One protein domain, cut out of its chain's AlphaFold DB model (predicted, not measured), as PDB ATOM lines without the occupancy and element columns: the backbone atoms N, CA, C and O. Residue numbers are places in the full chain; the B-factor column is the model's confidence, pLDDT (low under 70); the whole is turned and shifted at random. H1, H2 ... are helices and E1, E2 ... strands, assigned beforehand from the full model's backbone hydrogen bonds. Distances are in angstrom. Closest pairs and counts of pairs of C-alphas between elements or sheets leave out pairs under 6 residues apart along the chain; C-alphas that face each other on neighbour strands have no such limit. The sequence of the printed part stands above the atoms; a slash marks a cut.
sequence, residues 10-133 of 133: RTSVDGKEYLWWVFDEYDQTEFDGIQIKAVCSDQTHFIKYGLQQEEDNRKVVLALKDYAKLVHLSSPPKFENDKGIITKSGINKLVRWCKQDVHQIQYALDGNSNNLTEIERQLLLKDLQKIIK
ATOM      1  N   ARG A  10       3.290  13.538  10.508       94.75
ATOM      2  CA  ARG A  10       4.260  14.316   9.732       94.75
ATOM      3  C   ARG A  10       4.664  13.597   8.464       94.75
ATOM      4  O   ARG A  10       4.831  12.374   8.444       94.75
ATOM      5  N   THR A  11       4.876  14.369   7.411       95.38
ATOM      6  CA  THR A  11       5.542  13.882   6.211       95.38
ATOM      7  C   THR A  11       6.338  14.990   5.544       95.38
ATOM      8  O   THR A  11       6.014  16.159   5.712       95.38
ATOM      9  N   SER A  12       7.367  14.619   4.791       94.75
ATOM     10  CA  SER A  12       8.177  15.564   4.027       94.75
ATOM     11  C   SER A  12       8.029  15.250   2.548       94.75
ATOM     12  O   SER A  12       8.220  14.103   2.138       94.75
ATOM     13  N   VAL A  13       7.672  16.261   1.759       93.38
ATOM     14  CA  VAL A  13       7.446  16.142   0.317       93.38
ATOM     15  C   VAL A  13       8.209  17.260  -0.381       93.38
ATOM     16  O   VAL A  13       7.892  18.436  -0.216       93.38
ATOM     17  N   ASP A  14       9.233  16.863  -1.136       89.19
ATOM     18  CA  ASP A  14      10.126  17.733  -1.913       89.19
ATOM     19  C   ASP A  14      10.698  18.897  -1.078       89.19
ATOM     20  O   ASP A  14      10.596  20.064  -1.432       89.19
ATOM     21  N   GLY A  15      11.254  18.575   0.094       89.12
ATOM     22  CA  GLY A  15      11.910  19.552   0.971       89.12
ATOM     23  C   GLY A  15      10.986  20.328   1.917       89.12
ATOM     24  O   GLY A  15      11.490  20.968   2.835       89.12
ATOM     25  N   LYS A  16       9.656  20.226   1.777       92.06
ATOM     26  CA  LYS A  16       8.690  20.840   2.707       92.06
ATOM     27  C   LYS A  16       8.105  19.820   3.680       92.06
ATOM     28  O   LYS A  16       7.715  18.725   3.274       92.06
ATOM     29  N   GLU A  17       8.037  20.179   4.963       95.12
ATOM     30  CA  GLU A  17       7.377  19.377   6.004       95.12
ATOM     31  C   GLU A  17       5.886  19.728   6.069       95.12
ATOM     32  O   GLU A  17       5.519  20.899   6.143       95.12
ATOM     33  N   TYR A  18       5.030  18.713   6.137       95.56
ATOM     34  CA  TYR A  18       3.588  18.839   6.302       95.56
ATOM     35  C   TYR A  18       3.130  18.158   7.587       95.56
ATOM     36  O   TYR A  18       3.491  17.008   7.865       95.56
ATOM     37  N   LEU A  19       2.269  18.850   8.330       95.88
ATOM     38  CA  LEU A  19       1.486  18.296   9.427       95.88
ATOM     39  C   LEU A  19       0.115  17.896   8.893       95.88
ATOM     40  O   LEU A  19      -0.599  18.741   8.359       95.88
ATOM     41  N   TRP A  20      -0.275  16.636   9.061       95.50
ATOM     42  CA  TRP A  20      -1.554  16.145   8.557       95.50
ATOM     43  C   TRP A  20      -2.318  15.312   9.581       95.50
ATOM     44  O   TRP A  20      -1.735  14.686  10.468       95.50
ATOM     45  N   TRP A  21      -3.640  15.330   9.475       95.12
ATOM     46  CA  TRP A  21      -4.532  14.560  10.331       95.12
ATOM     47  C   TRP A  21      -5.821  14.223   9.589       95.12
ATOM     48  O   TRP A  21      -6.164  14.870   8.597       95.12
ATOM     49  N   VAL A  22      -6.492  13.191  10.090       93.69
ATOM     50  CA  VAL A  22      -7.833  12.782   9.678       93.69
ATOM     51  C   VAL A  22      -8.809  13.304  10.725       93.69
ATOM     52  O   VAL A  22      -8.488  13.303  11.915       93.69
ATOM     53  N   PHE A  23      -9.966  13.773  10.293       91.38
ATOM     54  CA  PHE A  23     -11.050  14.221  11.159       91.38
ATOM     55  C   PHE A  23     -12.383  13.942  10.466       91.38
ATOM     56  O   PHE A  23     -12.417  13.746   9.255       91.38
ATOM     57  N   ASP A  24     -13.451  13.870  11.247       90.69
ATOM     58  CA  ASP A  24     -14.812  13.696  10.752       90.69
ATOM     59  C   ASP A  24     -15.553  15.012  10.974       90.69
ATOM     60  O   ASP A  24     -15.569  15.529  12.096       90.69
ATOM     61  N   GLU A  25     -16.068  15.595   9.899       87.19
ATOM     62  CA  GLU A  25     -16.782  16.864   9.930       87.19
ATOM     63  C   GLU A  25     -17.930  16.833   8.926       87.19
ATOM     64  O   GLU A  25     -17.779  16.441   7.767       87.19
ATOM     65  N   TYR A  26     -19.094  17.279   9.391       79.12
ATOM     66  CA  TYR A  26     -20.231  17.539   8.528       79.12
ATOM     67  C   TYR A  26     -20.099  18.959   7.972       79.12
ATOM     68  O   TYR A  26     -20.583  19.923   8.568       79.12
ATOM     69  N   ASP A  27     -19.353  19.084   6.876       67.75
ATOM     70  CA  ASP A  27     -19.089  20.341   6.182       67.75
ATOM     71  C   ASP A  27     -19.904  20.381   4.882       67.75
ATOM     72  O   ASP A  27     -19.455  19.948   3.820       67.75
ATOM     73  N   GLN A  28     -21.088  20.995   4.975       63.31
ATOM     74  CA  GLN A  28     -22.011  21.195   3.851       63.31
ATOM     75  C   GLN A  28     -21.421  22.027   2.695       63.31
ATOM     76  O   GLN A  28     -22.077  22.196   1.666       63.31
ATOM     77  N   THR A  29     -20.227  22.610   2.858       70.94
ATOM     78  CA  THR A  29     -19.622  23.515   1.875       70.94
ATOM     79  C   THR A  29     -18.497  22.871   1.066       70.94
ATOM     80  O   THR A  29     -18.358  23.170  -0.124       70.94
ATOM     81  N   GLU A  30     -17.718  21.959   1.655       80.38
ATOM     82  CA  GLU A  30     -16.576  21.329   0.979       80.38
ATOM     83  C   GLU A  30     -16.730  19.810   0.842       80.38
ATOM     84  O   GLU A  30     -16.783  19.310  -0.291       80.38
ATOM     85  N   PHE A  31     -16.789  19.092   1.964       84.44
ATOM     86  CA  PHE A  31     -16.849  17.632   2.023       84.44
ATOM     87  C   PHE A  31     -17.715  17.183   3.206       84.44
ATOM     88  O   PHE A  31     -17.494  17.616   4.328       84.44
ATOM     89  N   ASP A  32     -18.611  16.226   2.997       84.19
ATOM     90  CA  ASP A  32     -19.333  15.600   4.106       84.19
ATOM     91  C   ASP A  32     -18.595  14.336   4.582       84.19
ATOM     92  O   ASP A  32     -18.274  13.457   3.780       84.19
ATOM     93  N   GLY A  33     -18.336  14.230   5.891       88.38
ATOM     94  CA  GLY A  33     -17.811  13.024   6.541       88.38
ATOM     95  C   GLY A  33     -16.305  13.052   6.822       88.38
ATOM     96  O   GLY A  33     -15.751  14.054   7.280       88.38
ATOM     97  N   ILE A  34     -15.622  11.927   6.575       91.75
ATOM     98  CA  ILE A  34     -14.204  11.766   6.924       91.75
ATOM     99  C   ILE A  34     -13.316  12.523   5.935       91.75
ATOM    100  O   ILE A  34     -13.313  12.269   4.731       91.75
ATOM    101  N   GLN A  35     -12.475  13.398   6.470       93.31
ATOM    102  CA  GLN A  35     -11.604  14.275   5.703       93.31
ATOM    103  C   GLN A  35     -10.167  14.224   6.202       93.31
ATOM    104  O   GLN A  35      -9.870  13.877   7.347       93.31
ATOM    105  N   ILE A  36      -9.255  14.649   5.333       94.44
ATOM    106  CA  ILE A  36      -7.876  14.954   5.695       94.44
ATOM    107  C   ILE A  36      -7.607  16.435   5.538       94.44
ATOM    108  O   ILE A  36      -8.093  17.089   4.614       94.44
ATOM    109  N   LYS A  37      -6.727  16.942   6.398       94.88
ATOM    110  CA  LYS A  37      -6.097  18.247   6.221       94.88
ATOM    111  C   LYS A  37      -4.598  18.081   6.365       94.88
ATOM    112  O   LYS A  37      -4.131  17.559   7.374       94.88
ATOM    113  N   ALA A  38      -3.856  18.511   5.350       95.56
ATOM    114  CA  ALA A  38      -2.401  18.543   5.335       95.56
ATOM    115  C   ALA A  38      -1.948  20.000   5.240       95.56
ATOM    116  O   ALA A  38      -2.201  20.671   4.246       95.56
ATOM    117  N   VAL A  39      -1.297  20.505   6.281       95.12
ATOM    118  CA  VAL A  39      -0.838  21.894   6.362       95.12
ATOM    119  C   VAL A  39       0.675  21.931   6.248       95.12
ATOM    120  O   VAL A  39       1.358  21.182   6.951       95.12
ATOM    121  N   CYS A  40       1.201  22.803   5.392       94.38
ATOM    122  CA  CYS A  40       2.638  23.037   5.330       94.38
ATOM    123  C   CYS A  40       3.125  23.615   6.667       94.38
ATOM    124  O   CYS A  40       2.442  24.423   7.296       94.38
ATOM    125  N   SER A  41       4.294  23.196   7.137       91.50
ATOM    126  CA  SER A  41       4.782  23.551   8.479       91.50
ATOM    127  C   SER A  41       5.174  25.023   8.607       91.50
ATOM    128  O   SER A  41       5.117  25.573   9.706       91.50
ATOM    129  N   ASP A  42       5.496  25.675   7.485       90.81
ATOM    130  CA  ASP A  42       5.653  27.133   7.378       90.81
ATOM    131  C   ASP A  42       4.307  27.889   7.356       90.81
ATOM    132  O   ASP A  42       4.278  29.116   7.378       90.81
ATOM    133  N   GLN A  43       3.191  27.152   7.349       89.44
ATOM    134  CA  GLN A  43       1.815  27.647   7.339       89.44
ATOM    135  C   GLN A  43       1.472  28.530   6.136       89.44
ATOM    136  O   GLN A  43       0.535  29.323   6.208       89.44
ATOM    137  N   THR A  44       2.198  28.394   5.027       91.94
ATOM    138  CA  THR A  44       1.919  29.135   3.787       91.94
ATOM    139  C   THR A  44       0.630  28.668   3.115       91.94
ATOM    140  O   THR A  44      -0.135  29.478   2.590       91.94
ATOM    141  N   HIS A  45       0.364  27.362   3.159       94.44
ATOM    142  CA  HIS A  45      -0.753  26.727   2.473       94.44
ATOM    143  C   HIS A  45      -1.195  25.438   3.172       94.44
ATOM    144  O   HIS A  45      -0.494  24.878   4.026       94.44
ATOM    145  N   PHE A  46      -2.364  24.946   2.779       95.12
ATOM    146  CA  PHE A  46      -2.864  23.639   3.166       95.12
ATOM    147  C   PHE A  46      -3.639  22.974   2.030       95.12
ATOM    148  O   PHE A  46      -4.080  23.614   1.077       95.12
ATOM    149  N   ILE A  47      -3.799  21.666   2.171       95.88
ATOM    150  CA  ILE A  47      -4.559  20.807   1.277       95.88
ATOM    151  C   ILE A  47      -5.658  20.134   2.102       95.88
ATOM    152  O   ILE A  47      -5.376  19.629   3.195       95.88
ATOM    153  N   LYS A  48      -6.888  20.115   1.585       95.50
ATOM    154  CA  LYS A  48      -7.977  19.281   2.113       95.50
ATOM    155  C   LYS A  48      -8.441  18.271   1.073       95.50
ATOM    156  O   LYS A  48      -8.434  18.546  -0.128       95.50
ATOM    157  N   TYR A  49      -8.867  17.111   1.552       95.62
ATOM    158  CA  TYR A  49      -9.403  16.046   0.716       95.62
ATOM    159  C   TYR A  49     -10.386  15.191   1.526       95.62
ATOM    160  O   TYR A  49     -10.037  14.709   2.603       95.62
ATOM    161  N   GLY A  50     -11.606  15.008   1.021       94.50
ATOM    162  CA  GLY A  50     -12.552  14.032   1.567       94.50
ATOM    163  C   GLY A  50     -12.128  12.607   1.213       94.50
ATOM    164  O   GLY A  50     -11.676  12.360   0.094       94.50
ATOM    165  N   LEU A  51     -12.255  11.669   2.144       93.88
ATOM    166  CA  LEU A  51     -12.046  10.246   1.864       93.88
ATOM    167  C   LEU A  51     -13.322   9.638   1.280       93.88
ATOM    168  O   LEU A  51     -14.413  10.114   1.571       93.88
ATOM    169  N   GLN A  52     -13.188   8.579   0.477       92.06
ATOM    170  CA  GLN A  52     -14.325   7.837  -0.088       92.06
ATOM    171  C   GLN A  52     -15.274   8.707  -0.931       92.06
ATOM    172  O   GLN A  52     -16.463   8.433  -1.026       92.06
ATOM    173  N   GLN A  53     -14.732   9.747  -1.564       91.88
ATOM    174  CA  GLN A  53     -15.470  10.564  -2.520       91.88
ATOM    175  C   GLN A  53     -15.883   9.745  -3.749       91.88
ATOM    176  O   GLN A  53     -15.071   8.980  -4.289       91.88
ATOM    177  N   GLU A  54     -17.097  10.005  -4.232       89.56
ATOM    178  CA  GLU A  54     -17.606   9.505  -5.511       89.56
ATOM    179  C   GLU A  54     -16.645   9.842  -6.655       89.56
ATOM    180  O   GLU A  54     -16.108  10.950  -6.727       89.56
ATOM    181  N   GLU A  55     -16.414   8.880  -7.548       87.06
ATOM    182  CA  GLU A  55     -15.388   8.983  -8.590       87.06
ATOM    183  C   GLU A  55     -15.596  10.198  -9.504       87.06
ATOM    184  O   GLU A  55     -14.652  10.960  -9.724       87.06
ATOM    185  N   ASP A  56     -16.839  10.433  -9.926       87.12
ATOM    186  CA  ASP A  56     -17.199  11.497 -10.870       87.12
ATOM    187  C   ASP A  56     -17.127  12.910 -10.266       87.12
ATOM    188  O   ASP A  56     -16.990  13.894 -10.991       87.12
ATOM    189  N   ASN A  57     -17.175  13.024  -8.935       86.81
ATOM    190  CA  ASN A  57     -17.211  14.305  -8.219       86.81
ATOM    191  C   ASN A  57     -16.006  14.517  -7.303       86.81
ATOM    192  O   ASN A  57     -15.983  15.455  -6.501       86.81
ATOM    193  N   ARG A  58     -14.994  13.652  -7.407       92.81
ATOM    194  CA  ARG A  58     -13.821  13.735  -6.551       92.81
ATOM    195  C   ARG A  58     -13.094  15.056  -6.785       92.81
ATOM    196  O   ARG A  58     -12.853  15.468  -7.923       92.81
ATOM    197  N   LYS A  59     -12.686  15.693  -5.693       95.25
ATOM    198  CA  LYS A  59     -11.952  16.957  -5.703       95.25
ATOM    199  C   LYS A  59     -10.935  17.040  -4.570       95.25
ATOM    200  O   LYS A  59     -11.026  16.340  -3.559       95.25
ATOM    201  N   VAL A  60      -9.956  17.917  -4.750       95.88
ATOM    202  CA  VAL A  60      -8.984  18.327  -3.730       95.88
ATOM    203  C   VAL A  60      -9.056  19.838  -3.589       95.88
ATOM    204  O   VAL A  60      -9.086  20.550  -4.589       95.88
ATOM    205  N   VAL A  61      -9.027  20.333  -2.356       95.44
ATOM    206  CA  VAL A  61      -8.890  21.767  -2.093       95.44
ATOM    207  C   VAL A  61      -7.418  22.081  -1.883       95.44
ATOM    208  O   VAL A  61      -6.781  21.500  -1.003       95.44
ATOM    209  N   LEU A  62      -6.896  23.024  -2.659       95.69
ATOM    210  CA  LEU A  62      -5.602  23.654  -2.429       95.69
ATOM    211  C   LEU A  62      -5.847  25.112  -2.044       95.69
ATOM    212  O   LEU A  62      -6.445  25.859  -2.813       95.69
ATOM    213  N   ALA A  63      -5.379  25.516  -0.867       94.62
ATOM    214  CA  ALA A  63      -5.650  26.843  -0.330       94.62
ATOM    215  C   ALA A  63      -4.418  27.458   0.331       94.62
ATOM    216  O   ALA A  63      -3.604  26.762   0.944       94.62
ATOM    217  N   LEU A  64      -4.308  28.783   0.260       91.69
ATOM    218  CA  LEU A  64      -3.406  29.536   1.125       91.69
ATOM    219  C   LEU A  64      -3.963  29.630   2.538       91.69
ATOM    220  O   LEU A  64      -5.134  29.354   2.810       91.69
ATOM    221  N   LYS A  65      -3.086  30.051   3.446       81.56
ATOM    222  CA  LYS A  65      -3.441  30.381   4.822       81.56
ATOM    223  C   LYS A  65      -4.718  31.235   4.889       81.56
ATOM    224  O   LYS A  65      -4.911  32.153   4.096       81.56
ATOM    225  N   ASP A  66      -5.571  30.910   5.859       81.81
ATOM    226  CA  ASP A  66      -6.818  31.623   6.166       81.81
ATOM    227  C   ASP A  66      -7.834  31.672   5.007       81.81
ATOM    228  O   ASP A  66      -8.705  32.534   5.000       81.81
ATOM    229  N   TYR A  67      -7.744  30.749   4.037       86.25
ATOM    230  CA  TYR A  67      -8.644  30.672   2.874       86.25
ATOM    231  C   TYR A  67      -8.636  31.924   1.985       86.25
ATOM    232  O   TYR A  67      -9.509  32.080   1.137       86.25
ATOM    233  N   ALA A  68      -7.625  32.790   2.118       87.69
ATOM    234  CA  ALA A  68      -7.538  34.026   1.344       87.69
ATOM    235  C   ALA A  68      -7.518  33.774  -0.173       87.69
ATOM    236  O   ALA A  68      -7.972  34.608  -0.946       87.69
ATOM    237  N   LYS A  69      -6.979  32.628  -0.597       93.88
ATOM    238  CA  LYS A  69      -6.998  32.136  -1.976       93.88
ATOM    239  C   LYS A  69      -7.163  30.623  -1.951       93.88
ATOM    240  O   LYS A  69      -6.436  29.967  -1.200       93.88
ATOM    241  N   LEU A  70      -8.058  30.064  -2.761       95.06
ATOM    242  CA  LEU A  70      -8.196  28.612  -2.901       95.06
ATOM    243  C   LEU A  70      -8.679  28.191  -4.286       95.06
ATOM    244  O   LEU A  70      -9.326  28.956  -4.997       95.06
ATOM    245  N   VAL A  71      -8.404  26.937  -4.627       95.44
ATOM    246  CA  VAL A  71      -8.916  26.256  -5.818       95.44
ATOM    247  C   VAL A  71      -9.394  24.850  -5.463       95.44
ATOM    248  O   VAL A  71      -8.777  24.154  -4.654       95.44
ATOM    249  N   HIS A  72     -10.490  24.426  -6.088       95.62
ATOM    250  CA  HIS A  72     -10.970  23.048  -6.079       95.62
ATOM    251  C   HIS A  72     -10.489  22.369  -7.357       95.62
ATOM    252  O   HIS A  72     -10.980  22.651  -8.454       95.62
ATOM    253  N   LEU A  73      -9.501  21.493  -7.203       95.50
ATOM    254  CA  LEU A  73      -8.931  20.697  -8.278       95.50
ATOM    255  C   LEU A  73      -9.799  19.464  -8.500       95.50
ATOM    256  O   LEU A  73     -10.074  18.719  -7.560       95.50
ATOM    257  N   SER A  74     -10.208  19.259  -9.743       93.75
ATOM    258  CA  SER A  74     -11.181  18.236 -10.132       93.75
ATOM    259  C   SER A  74     -10.498  16.929 -10.501       93.75
ATOM    260  O   SER A  74      -9.357  16.928 -10.971       93.75
ATOM    261  N   SER A  75     -11.224  15.827 -10.324       92.88
ATOM    262  CA  SER A  75     -10.853  14.489 -10.800       92.88
ATOM    263  C   SER A  75      -9.451  14.019 -10.370       92.88
ATOM    264  O   SER A  75      -8.686  13.507 -11.192       92.88
ATOM    265  N   PRO A  76      -9.068  14.165  -9.088       94.69
ATOM    266  CA  PRO A  76      -7.846  13.558  -8.593       94.69
ATOM    267  C   PRO A  76      -7.962  12.022  -8.610       94.69
ATOM    268  O   PRO A  76      -9.065  11.463  -8.581       94.69
ATOM    269  N   PRO A  77      -6.839  11.290  -8.587       94.12
ATOM    270  CA  PRO A  77      -6.878   9.868  -8.274       94.12
ATOM    271  C   PRO A  77      -7.350   9.649  -6.827       94.12
ATOM    272  O   PRO A  77      -7.344  10.557  -5.996       94.12
ATOM    273  N   LYS A  78      -7.743   8.415  -6.513       95.31
ATOM    274  CA  LYS A  78      -8.008   7.995  -5.134       95.31
ATOM    275  C   LYS A  78      -6.680   7.895  -4.374       95.31
ATOM    276  O   LYS A  78      -5.729   7.290  -4.879       95.31
ATOM    277  N   PHE A  79      -6.590   8.492  -3.184       96.56
ATOM    278  CA  PHE A  79      -5.343   8.515  -2.394       96.56
ATOM    279  C   PHE A  79      -5.366   7.561  -1.194       96.56
ATOM    280  O   PHE A  79      -4.315   7.189  -0.663       96.56
ATOM    281  N   GLU A  80      -6.556   7.164  -0.771       95.50
ATOM    282  CA  GLU A  80      -6.844   6.163   0.240       95.50
ATOM    283  C   GLU A  80      -6.959   4.758  -0.357       95.50
ATOM    284  O   GLU A  80      -7.150   4.570  -1.558       95.50
ATOM    285  N   ASN A  81      -6.819   3.744   0.495       93.19
ATOM    286  CA  ASN A  81      -6.982   2.354   0.078       93.19
ATOM    287  C   ASN A  81      -8.468   1.955  -0.044       93.19
ATOM    288  O   ASN A  81      -9.381   2.736   0.226       93.19
ATOM    289  N   ASP A  82      -8.728   0.701  -0.411       90.00
ATOM    290  CA  ASP A  82     -10.095   0.182  -0.577       90.00
ATOM    291  C   ASP A  82     -10.902   0.121   0.723       90.00
ATOM    292  O   ASP A  82     -12.124   0.063   0.686       90.00
ATOM    293  N   LYS A  83     -10.233   0.219   1.877       90.44
ATOM    294  CA  LYS A  83     -10.870   0.327   3.194       90.44
ATOM    295  C   LYS A  83     -11.160   1.777   3.603       90.44
ATOM    296  O   LYS A  83     -11.525   2.006   4.748       90.44
ATOM    297  N   GLY A  84     -10.928   2.753   2.720       89.94
ATOM    298  CA  GLY A  84     -11.112   4.175   3.020       89.94
ATOM    299  C   GLY A  84     -10.019   4.772   3.913       89.94
ATOM    300  O   GLY A  84     -10.180   5.869   4.433       89.94
ATOM    301  N   ILE A  85      -8.897   4.072   4.116       92.38
ATOM    302  CA  ILE A  85      -7.823   4.519   5.011       92.38
ATOM    303  C   ILE A  85      -6.728   5.202   4.196       92.38
ATOM    304  O   ILE A  85      -6.100   4.592   3.322       92.38
ATOM    305  N   ILE A  86      -6.445   6.462   4.526       95.75
ATOM    306  CA  ILE A  86      -5.323   7.202   3.956       95.75
ATOM    307  C   ILE A  86      -4.032   6.950   4.739       95.75
ATOM    308  O   ILE A  86      -3.988   6.964   5.968       95.75
ATOM    309  N   THR A  87      -2.949   6.703   4.007       95.19
ATOM    310  CA  THR A  87      -1.624   6.433   4.580       95.19
ATOM    311  C   THR A  87      -0.679   7.597   4.312       95.19
ATOM    312  O   THR A  87      -0.935   8.437   3.450       95.19
ATOM    313  N   LYS A  88       0.491   7.606   4.964       95.56
ATOM    314  CA  LYS A  88       1.566   8.562   4.654       95.56
ATOM    315  C   LYS A  88       1.944   8.565   3.163       95.56
ATOM    316  O   LYS A  88       2.206   9.622   2.602       95.56
ATOM    317  N   SER A  89       1.945   7.395   2.517       95.56
ATOM    318  CA  SER A  89       2.194   7.279   1.073       95.56
ATOM    319  C   SER A  89       1.088   7.955   0.255       95.56
ATOM    320  O   SER A  89       1.387   8.696  -0.678       95.56
ATOM    321  N   GLY A  90      -0.176   7.776   0.654       96.88
ATOM    322  CA  GLY A  90      -1.325   8.474   0.069       96.88
ATOM    323  C   GLY A  90      -1.204   9.995   0.181       96.88
ATOM    324  O   GLY A  90      -1.330  10.690  -0.820       96.88
ATOM    325  N   ILE A  91      -0.834  10.509   1.359       97.00
ATOM    326  CA  ILE A  91      -0.589  11.946   1.570       97.00
ATOM    327  C   ILE A  91       0.555  12.457   0.687       97.00
ATOM    328  O   ILE A  91       0.432  13.510   0.069       97.00
ATOM    329  N   ASN A  92       1.654  11.708   0.568       96.69
ATOM    330  CA  ASN A  92       2.758  12.098  -0.311       96.69
ATOM    331  C   ASN A  92       2.323  12.174  -1.779       96.69
ATOM    332  O   ASN A  92       2.717  13.103  -2.485       96.69
ATOM    333  N   LYS A  93       1.507  11.216  -2.236       97.00
ATOM    334  CA  LYS A  93       0.925  11.233  -3.584       97.00
ATOM    335  C   LYS A  93      -0.009  12.425  -3.771       97.00
ATOM    336  O   LYS A  93       0.120  13.106  -4.779       97.00
ATOM    337  N   LEU A  94      -0.873  12.709  -2.798       97.06
ATOM    338  CA  LEU A  94      -1.788  13.853  -2.805       97.06
ATOM    339  C   LEU A  94      -1.039  15.183  -2.949       97.06
ATOM    340  O   LEU A  94      -1.338  15.967  -3.846       97.06
ATOM    341  N   VAL A  95      -0.029  15.416  -2.105       95.62
ATOM    342  CA  VAL A  95       0.772  16.650  -2.145       95.62
ATOM    343  C   VAL A  95       1.485  16.787  -3.490       95.62
ATOM    344  O   VAL A  95       1.451  17.855  -4.091       95.62
ATOM    345  N   ARG A  96       2.107  15.711  -3.993       95.44
ATOM    346  CA  ARG A  96       2.780  15.731  -5.303       95.44
ATOM    347  C   ARG A  96       1.815  15.954  -6.456       95.44
ATOM    348  O   ARG A  96       2.169  16.662  -7.390       95.44
ATOM    349  N   TRP A  97       0.622  15.369  -6.390       95.94
ATOM    350  CA  TRP A  97      -0.403  15.548  -7.410       95.94
ATOM    351  C   TRP A  97      -0.805  17.021  -7.517       95.94
ATOM    352  O   TRP A  97      -0.773  17.548  -8.615       95.94
ATOM    353  N   CYS A  98      -1.021  17.722  -6.397       94.62
ATOM    354  CA  CYS A  98      -1.362  19.157  -6.397       94.62
ATOM    355  C   CYS A  98      -0.288  20.067  -7.029       94.62
ATOM    356  O   CYS A  98      -0.577  21.201  -7.412       94.62
ATOM    357  N   LYS A  99       0.968  19.602  -7.095       91.50
ATOM    358  CA  LYS A  99       2.098  20.337  -7.688       91.50
ATOM    359  C   LYS A  99       2.193  20.182  -9.211       91.50
ATOM    360  O   LYS A  99       3.070  20.806  -9.807       91.50
ATOM    361  N   GLN A 100       1.370  19.333  -9.829       91.25
ATOM    362  CA  GLN A 100       1.397  19.095 -11.273       91.25
ATOM    363  C   GLN A 100       0.830  20.299 -12.028       91.25
ATOM    364  O   GLN A 100      -0.185  20.854 -11.636       91.25
ATOM    365  N   ASP A 101       1.445  20.694 -13.140       77.50
ATOM    366  CA  ASP A 101       1.108  21.960 -13.814       77.50
ATOM    367  C   ASP A 101      -0.284  21.982 -14.487       77.50
ATOM    368  O   ASP A 101      -0.711  23.028 -14.974       77.50
ATOM    369  N   VAL A 102      -0.998  20.850 -14.542       85.56
ATOM    370  CA  VAL A 102      -2.270  20.719 -15.266       85.56
ATOM    371  C   VAL A 102      -3.349  20.145 -14.354       85.56
ATOM    372  O   VAL A 102      -3.324  18.962 -14.017       85.56
ATOM    373  N   HIS A 103      -4.338  20.975 -14.021       93.81
ATOM    374  CA  HIS A 103      -5.559  20.562 -13.331       93.81
ATOM    375  C   HIS A 103      -6.787  21.269 -13.908       93.81
ATOM    376  O   HIS A 103      -6.724  22.426 -14.325       93.81
ATOM    377  N   GLN A 104      -7.926  20.581 -13.872       93.12
ATOM    378  CA  GLN A 104      -9.231  21.202 -14.088       93.12
ATOM    379  C   GLN A 104      -9.735  21.826 -12.787       93.12
ATOM    380  O   GLN A 104      -9.627  21.215 -11.720       93.12
ATOM    381  N   ILE A 105     -10.315  23.025 -12.868       94.38
ATOM    382  CA  ILE A 105     -10.725  23.808 -11.698       94.38
ATOM    383  C   ILE A 105     -12.252  23.910 -11.654       94.38
ATOM    384  O   ILE A 105     -12.865  24.616 -12.452       94.38
ATOM    385  N   GLN A 106     -12.865  23.231 -10.684       91.81
ATOM    386  CA  GLN A 106     -14.315  23.276 -10.447       91.81
ATOM    387  C   GLN A 106     -14.743  24.614  -9.836       91.81
ATOM    388  O   GLN A 106     -15.754  25.200 -10.221       91.81
ATOM    389  N   TYR A 107     -13.956  25.102  -8.881       93.06
ATOM    390  CA  TYR A 107     -14.236  26.306  -8.109       93.06
ATOM    391  C   TYR A 107     -12.929  26.993  -7.731       93.06
ATOM    392  O   TYR A 107     -11.902  26.338  -7.548       93.06
ATOM    393  N   ALA A 108     -12.973  28.311  -7.600       94.69
ATOM    394  CA  ALA A 108     -11.845  29.114  -7.177       94.69
ATOM    395  C   ALA A 108     -12.338  30.327  -6.389       94.69
ATOM    396  O   ALA A 108     -13.408  30.862  -6.669       94.69
ATOM    397  N   LEU A 109     -11.528  30.763  -5.430       94.38
ATOM    398  CA  LEU A 109     -11.736  31.977  -4.654       94.38
ATOM    399  C   LEU A 109     -10.428  32.763  -4.636       94.38
ATOM    400  O   LEU A 109      -9.391  32.221  -4.246       94.38
ATOM    401  N   ASP A 110     -10.485  34.036  -5.013       93.38
ATOM    402  CA  ASP A 110      -9.402  34.997  -4.813       93.38
ATOM    403  C   ASP A 110      -9.905  36.158  -3.947       93.38
ATOM    404  O   ASP A 110     -10.691  37.005  -4.384       93.38
ATOM    405  N   GLY A 111      -9.508  36.154  -2.675       89.50
ATOM    406  CA  GLY A 111     -10.032  37.045  -1.650       89.50
ATOM    407  C   GLY A 111     -11.530  36.832  -1.456       89.50
ATOM    408  O   GLY A 111     -11.960  35.810  -0.934       89.50
ATOM    409  N   ASN A 112     -12.321  37.805  -1.906       86.88
ATOM    410  CA  ASN A 112     -13.785  37.766  -1.833       86.88
ATOM    411  C   ASN A 112     -14.443  37.472  -3.192       86.88
ATOM    412  O   ASN A 112     -15.668  37.509  -3.293       86.88
ATOM    413  N   SER A 113     -13.655  37.226  -4.244       89.19
ATOM    414  CA  SER A 113     -14.172  36.972  -5.588       89.19
ATOM    415  C   SER A 113     -14.164  35.483  -5.905       89.19
ATOM    416  O   SER A 113     -13.105  34.855  -5.930       89.19
ATOM    417  N   ASN A 114     -15.341  34.925  -6.186       89.31
ATOM    418  CA  ASN A 114     -15.512  33.556  -6.681       89.31
ATOM    419  C   ASN A 114     -16.043  33.493  -8.126       89.31
ATOM    420  O   ASN A 114     -16.117  32.414  -8.718       89.31
ATOM    421  N   ASN A 115     -16.376  34.640  -8.725       92.75
ATOM    422  CA  ASN A 115     -16.826  34.743 -10.113       92.75
ATOM    423  C   ASN A 115     -15.637  34.963 -11.062       92.75
ATOM    424  O   ASN A 115     -15.550  35.976 -11.752       92.75
ATOM    425  N   LEU A 116     -14.685  34.031 -11.029       92.38
ATOM    426  CA  LEU A 116     -13.462  34.082 -11.827       92.38
ATOM    427  C   LEU A 116     -13.677  33.414 -13.188       92.38
ATOM    428  O   LEU A 116     -14.210  32.298 -13.265       92.38
ATOM    429  N   THR A 117     -13.200  34.067 -14.244       94.31
ATOM    430  CA  THR A 117     -13.071  33.495 -15.589       94.31
ATOM    431  C   THR A 117     -12.094  32.319 -15.592       94.31
ATOM    432  O   THR A 117     -11.246  32.195 -14.708       94.31
ATOM    433  N   GLU A 118     -12.152  31.461 -16.612       92.38
ATOM    434  CA  GLU A 118     -11.226  30.322 -16.716       92.38
ATOM    435  C   GLU A 118      -9.754  30.766 -16.714       92.38
ATOM    436  O   GLU A 118      -8.919  30.157 -16.052       92.38
ATOM    437  N   ILE A 119      -9.434  31.881 -17.379       93.44
ATOM    438  CA  ILE A 119      -8.071  32.432 -17.396       93.44
ATOM    439  C   ILE A 119      -7.632  32.830 -15.982       93.44
ATOM    440  O   ILE A 119      -6.530  32.476 -15.563       93.44
ATOM    441  N   GLU A 120      -8.486  33.520 -15.226       94.69
ATOM    442  CA  GLU A 120      -8.188  33.928 -13.847       94.69
ATOM    443  C   GLU A 120      -8.033  32.723 -12.915       94.69
ATOM    444  O   GLU A 120      -7.108  32.698 -12.103       94.69
ATOM    445  N   ARG A 121      -8.868  31.687 -13.069       94.50
ATOM    446  CA  ARG A 121      -8.735  30.426 -12.319       94.50
ATOM    447  C   ARG A 121      -7.374  29.778 -12.564       94.50
ATOM    448  O   ARG A 121      -6.694  29.389 -11.616       94.50
ATOM    449  N   GLN A 122      -6.952  29.700 -13.824       94.06
ATOM    450  CA  GLN A 122      -5.661  29.114 -14.193       94.06
ATOM    451  C   GLN A 122      -4.474  29.967 -13.720       94.06
ATOM    452  O   GLN A 122      -3.445  29.423 -13.314       94.06
ATOM    453  N   LEU A 123      -4.596  31.299 -13.732       93.69
ATOM    454  CA  LEU A 123      -3.589  32.194 -13.152       93.69
ATOM    455  C   LEU A 123      -3.469  31.991 -11.638       93.69
ATOM    456  O   LEU A 123      -2.356  31.827 -11.133       93.69
ATOM    457  N   LEU A 124      -4.599  31.905 -10.936       94.31
ATOM    458  CA  LEU A 124      -4.635  31.635  -9.503       94.31
ATOM    459  C   LEU A 124      -3.982  30.291  -9.165       94.31
ATOM    460  O   LEU A 124      -3.153  30.224  -8.258       94.31
ATOM    461  N   LEU A 125      -4.302  29.231  -9.914       94.38
ATOM    462  CA  LEU A 125      -3.672  27.921  -9.742       94.38
ATOM    463  C   LEU A 125      -2.150  28.009  -9.888       94.38
ATOM    464  O   LEU A 125      -1.428  27.503  -9.031       94.38
ATOM    465  N   LYS A 126      -1.650  28.690 -10.925       92.94
ATOM    466  CA  LYS A 126      -0.204  28.881 -11.123       92.94
ATOM    467  C   LYS A 126       0.443  29.605  -9.947       92.94
ATOM    468  O   LYS A 126       1.548  29.242  -9.546       92.94
ATOM    469  N   ASP A 127      -0.222  30.607  -9.385       91.88
ATOM    470  CA  ASP A 127       0.295  31.342  -8.232       91.88
ATOM    471  C   ASP A 127       0.326  30.485  -6.964       91.88
ATOM    472  O   ASP A 127       1.338  30.471  -6.260       91.88
ATOM    473  N   LEU A 128      -0.715  29.684  -6.719       91.88
ATOM    474  CA  LEU A 128      -0.712  28.687  -5.643       91.88
ATOM    475  C   LEU A 128       0.407  27.656  -5.845       91.88
ATOM    476  O   LEU A 128       1.126  27.317  -4.904       91.88
ATOM    477  N   GLN A 129       0.611  27.201  -7.081       90.88
ATOM    478  CA  GLN A 129       1.628  26.209  -7.421       90.88
ATOM    479  C   GLN A 129       3.057  26.703  -7.194       90.88
ATOM    480  O   GLN A 129       3.895  25.938  -6.714       90.88
ATOM    481  N   LYS A 130       3.337  27.986  -7.456       90.81
ATOM    482  CA  LYS A 130       4.631  28.610  -7.121       90.81
ATOM    483  C   LYS A 130       4.920  28.572  -5.620       90.81
ATOM    484  O   LYS A 130       6.074  28.437  -5.237       90.81
ATOM    485  N   ILE A 131       3.887  28.688  -4.781       88.00
ATOM    486  CA  ILE A 131       4.027  28.694  -3.319       88.00
ATOM    487  C   ILE A 131       4.257  27.282  -2.779       88.00
ATOM    488  O   ILE A 131       4.991  27.116  -1.806       88.00
ATOM    489  N   ILE A 132       3.649  26.258  -3.387       85.25
ATOM    490  CA  ILE A 132       3.764  24.873  -2.902       85.25
ATOM    491  C   ILE A 132       4.979  24.118  -3.450       85.25
ATOM    492  O   ILE A 132       5.451  23.215  -2.751       85.25
ATOM    493  N   LYS A 133       5.504  24.483  -4.630       81.56
ATOM    494  CA  LYS A 133       6.773  23.954  -5.171       81.56
ATOM    495  C   LYS A 133       7.904  24.170  -4.171       81.56
ATOM    496  O   LYS A 133       8.530  23.151  -3.818       81.56
TER     497      LYS A 133
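Overview. This is residues 10 to 133 of the 133 residues of an uncharacterized protein of Chryseobacterium sp. Gsoil 183 (UniProt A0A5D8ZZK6). One twisted, curled sheet of seven strands forms a wall with the helices H1 and H2 over one face and the other face bare. H1 packs towards the E1 end of the sheet, while H2 crosses the strands at the E7 end. The printed part has 124 residues, with two named helices and seven named strands in the chain order E1 E2 E3 E4 E5 E6 H1 E7 H2, in the mixed class of helices and strands. The sheet's order is E1 - E2 - E3 - E4 - E5 - E6 - E7, all antiparallel. The whole is compact, with a radius of gyration of the C-alphas of 13.6 A, and rounded, spanning 38 by 32 by 24 A.

Arrangement. The sheet holds E1 (residues 10 to 13), E2 (16 to 26), E3 (32 to 40), E4 (45 to 50), E5 (59 to 64), E6 (69 to 74) and E7 (105 to 110). E1 to E6 form a meander, each strand the antiparallel neighbour of the one before. Within hydrogen-bond range are N 18 and O 11 of E2 and E1 at 2.8 A, N 35 and O 23 of E3 and E2 at 2.8 A, N 36 and O 49 of E3 and E4 at 2.8 A, N 46 and O 63 of E4 and E5 at 2.9 A, N 64 and O 69 of E5 and E6 at 2.8 A, and N 72 and O 107 of E6 and E7 at 2.8 A. E2 bends by 56 degrees at residue 23. H1 (residues 88 to 98) and H2 (residues 118 to 132) are on one face of the sheet, in two layers, helices and sheet. The closest C-alphas of H1 and E1 are those of Asn 92 and Val 13, 6.2 A apart. H2 has a height over the sheet of 8.5 A and runs across the strands, at 75 degrees to E7 on the local plane. The closest C-alphas of H2 and E7 are those of Arg 121 and Ala 108, 6.2 A apart. H1 and H2 are close but not clearly touching, with the closest C-alphas, Cys 98 and Gln 129, 7.7 A apart. In H1 and H2 every O i to N i+4 pair is within hydrogen-bond range.

Along the chain. E1 begins at C-alpha 10, (4.260, 14.316, 9.732). E2 is 29.7 A long from first to last C-alpha and E3 23.2 A. H1 measures 15.6 A. H2 measures 21.1 A and ends at C-alpha 132, (3.764, 24.873, -2.902).

Size, cuts and confidence. The two C-alphas farthest apart are those of Lys 83 and Ile 119, 38.2 A. The printed part has no cut. Residues 75 to 87 make the long link from E6 to H1. The mean pLDDT of the printed part is 91.6, and residues 27 to 28 are under 70.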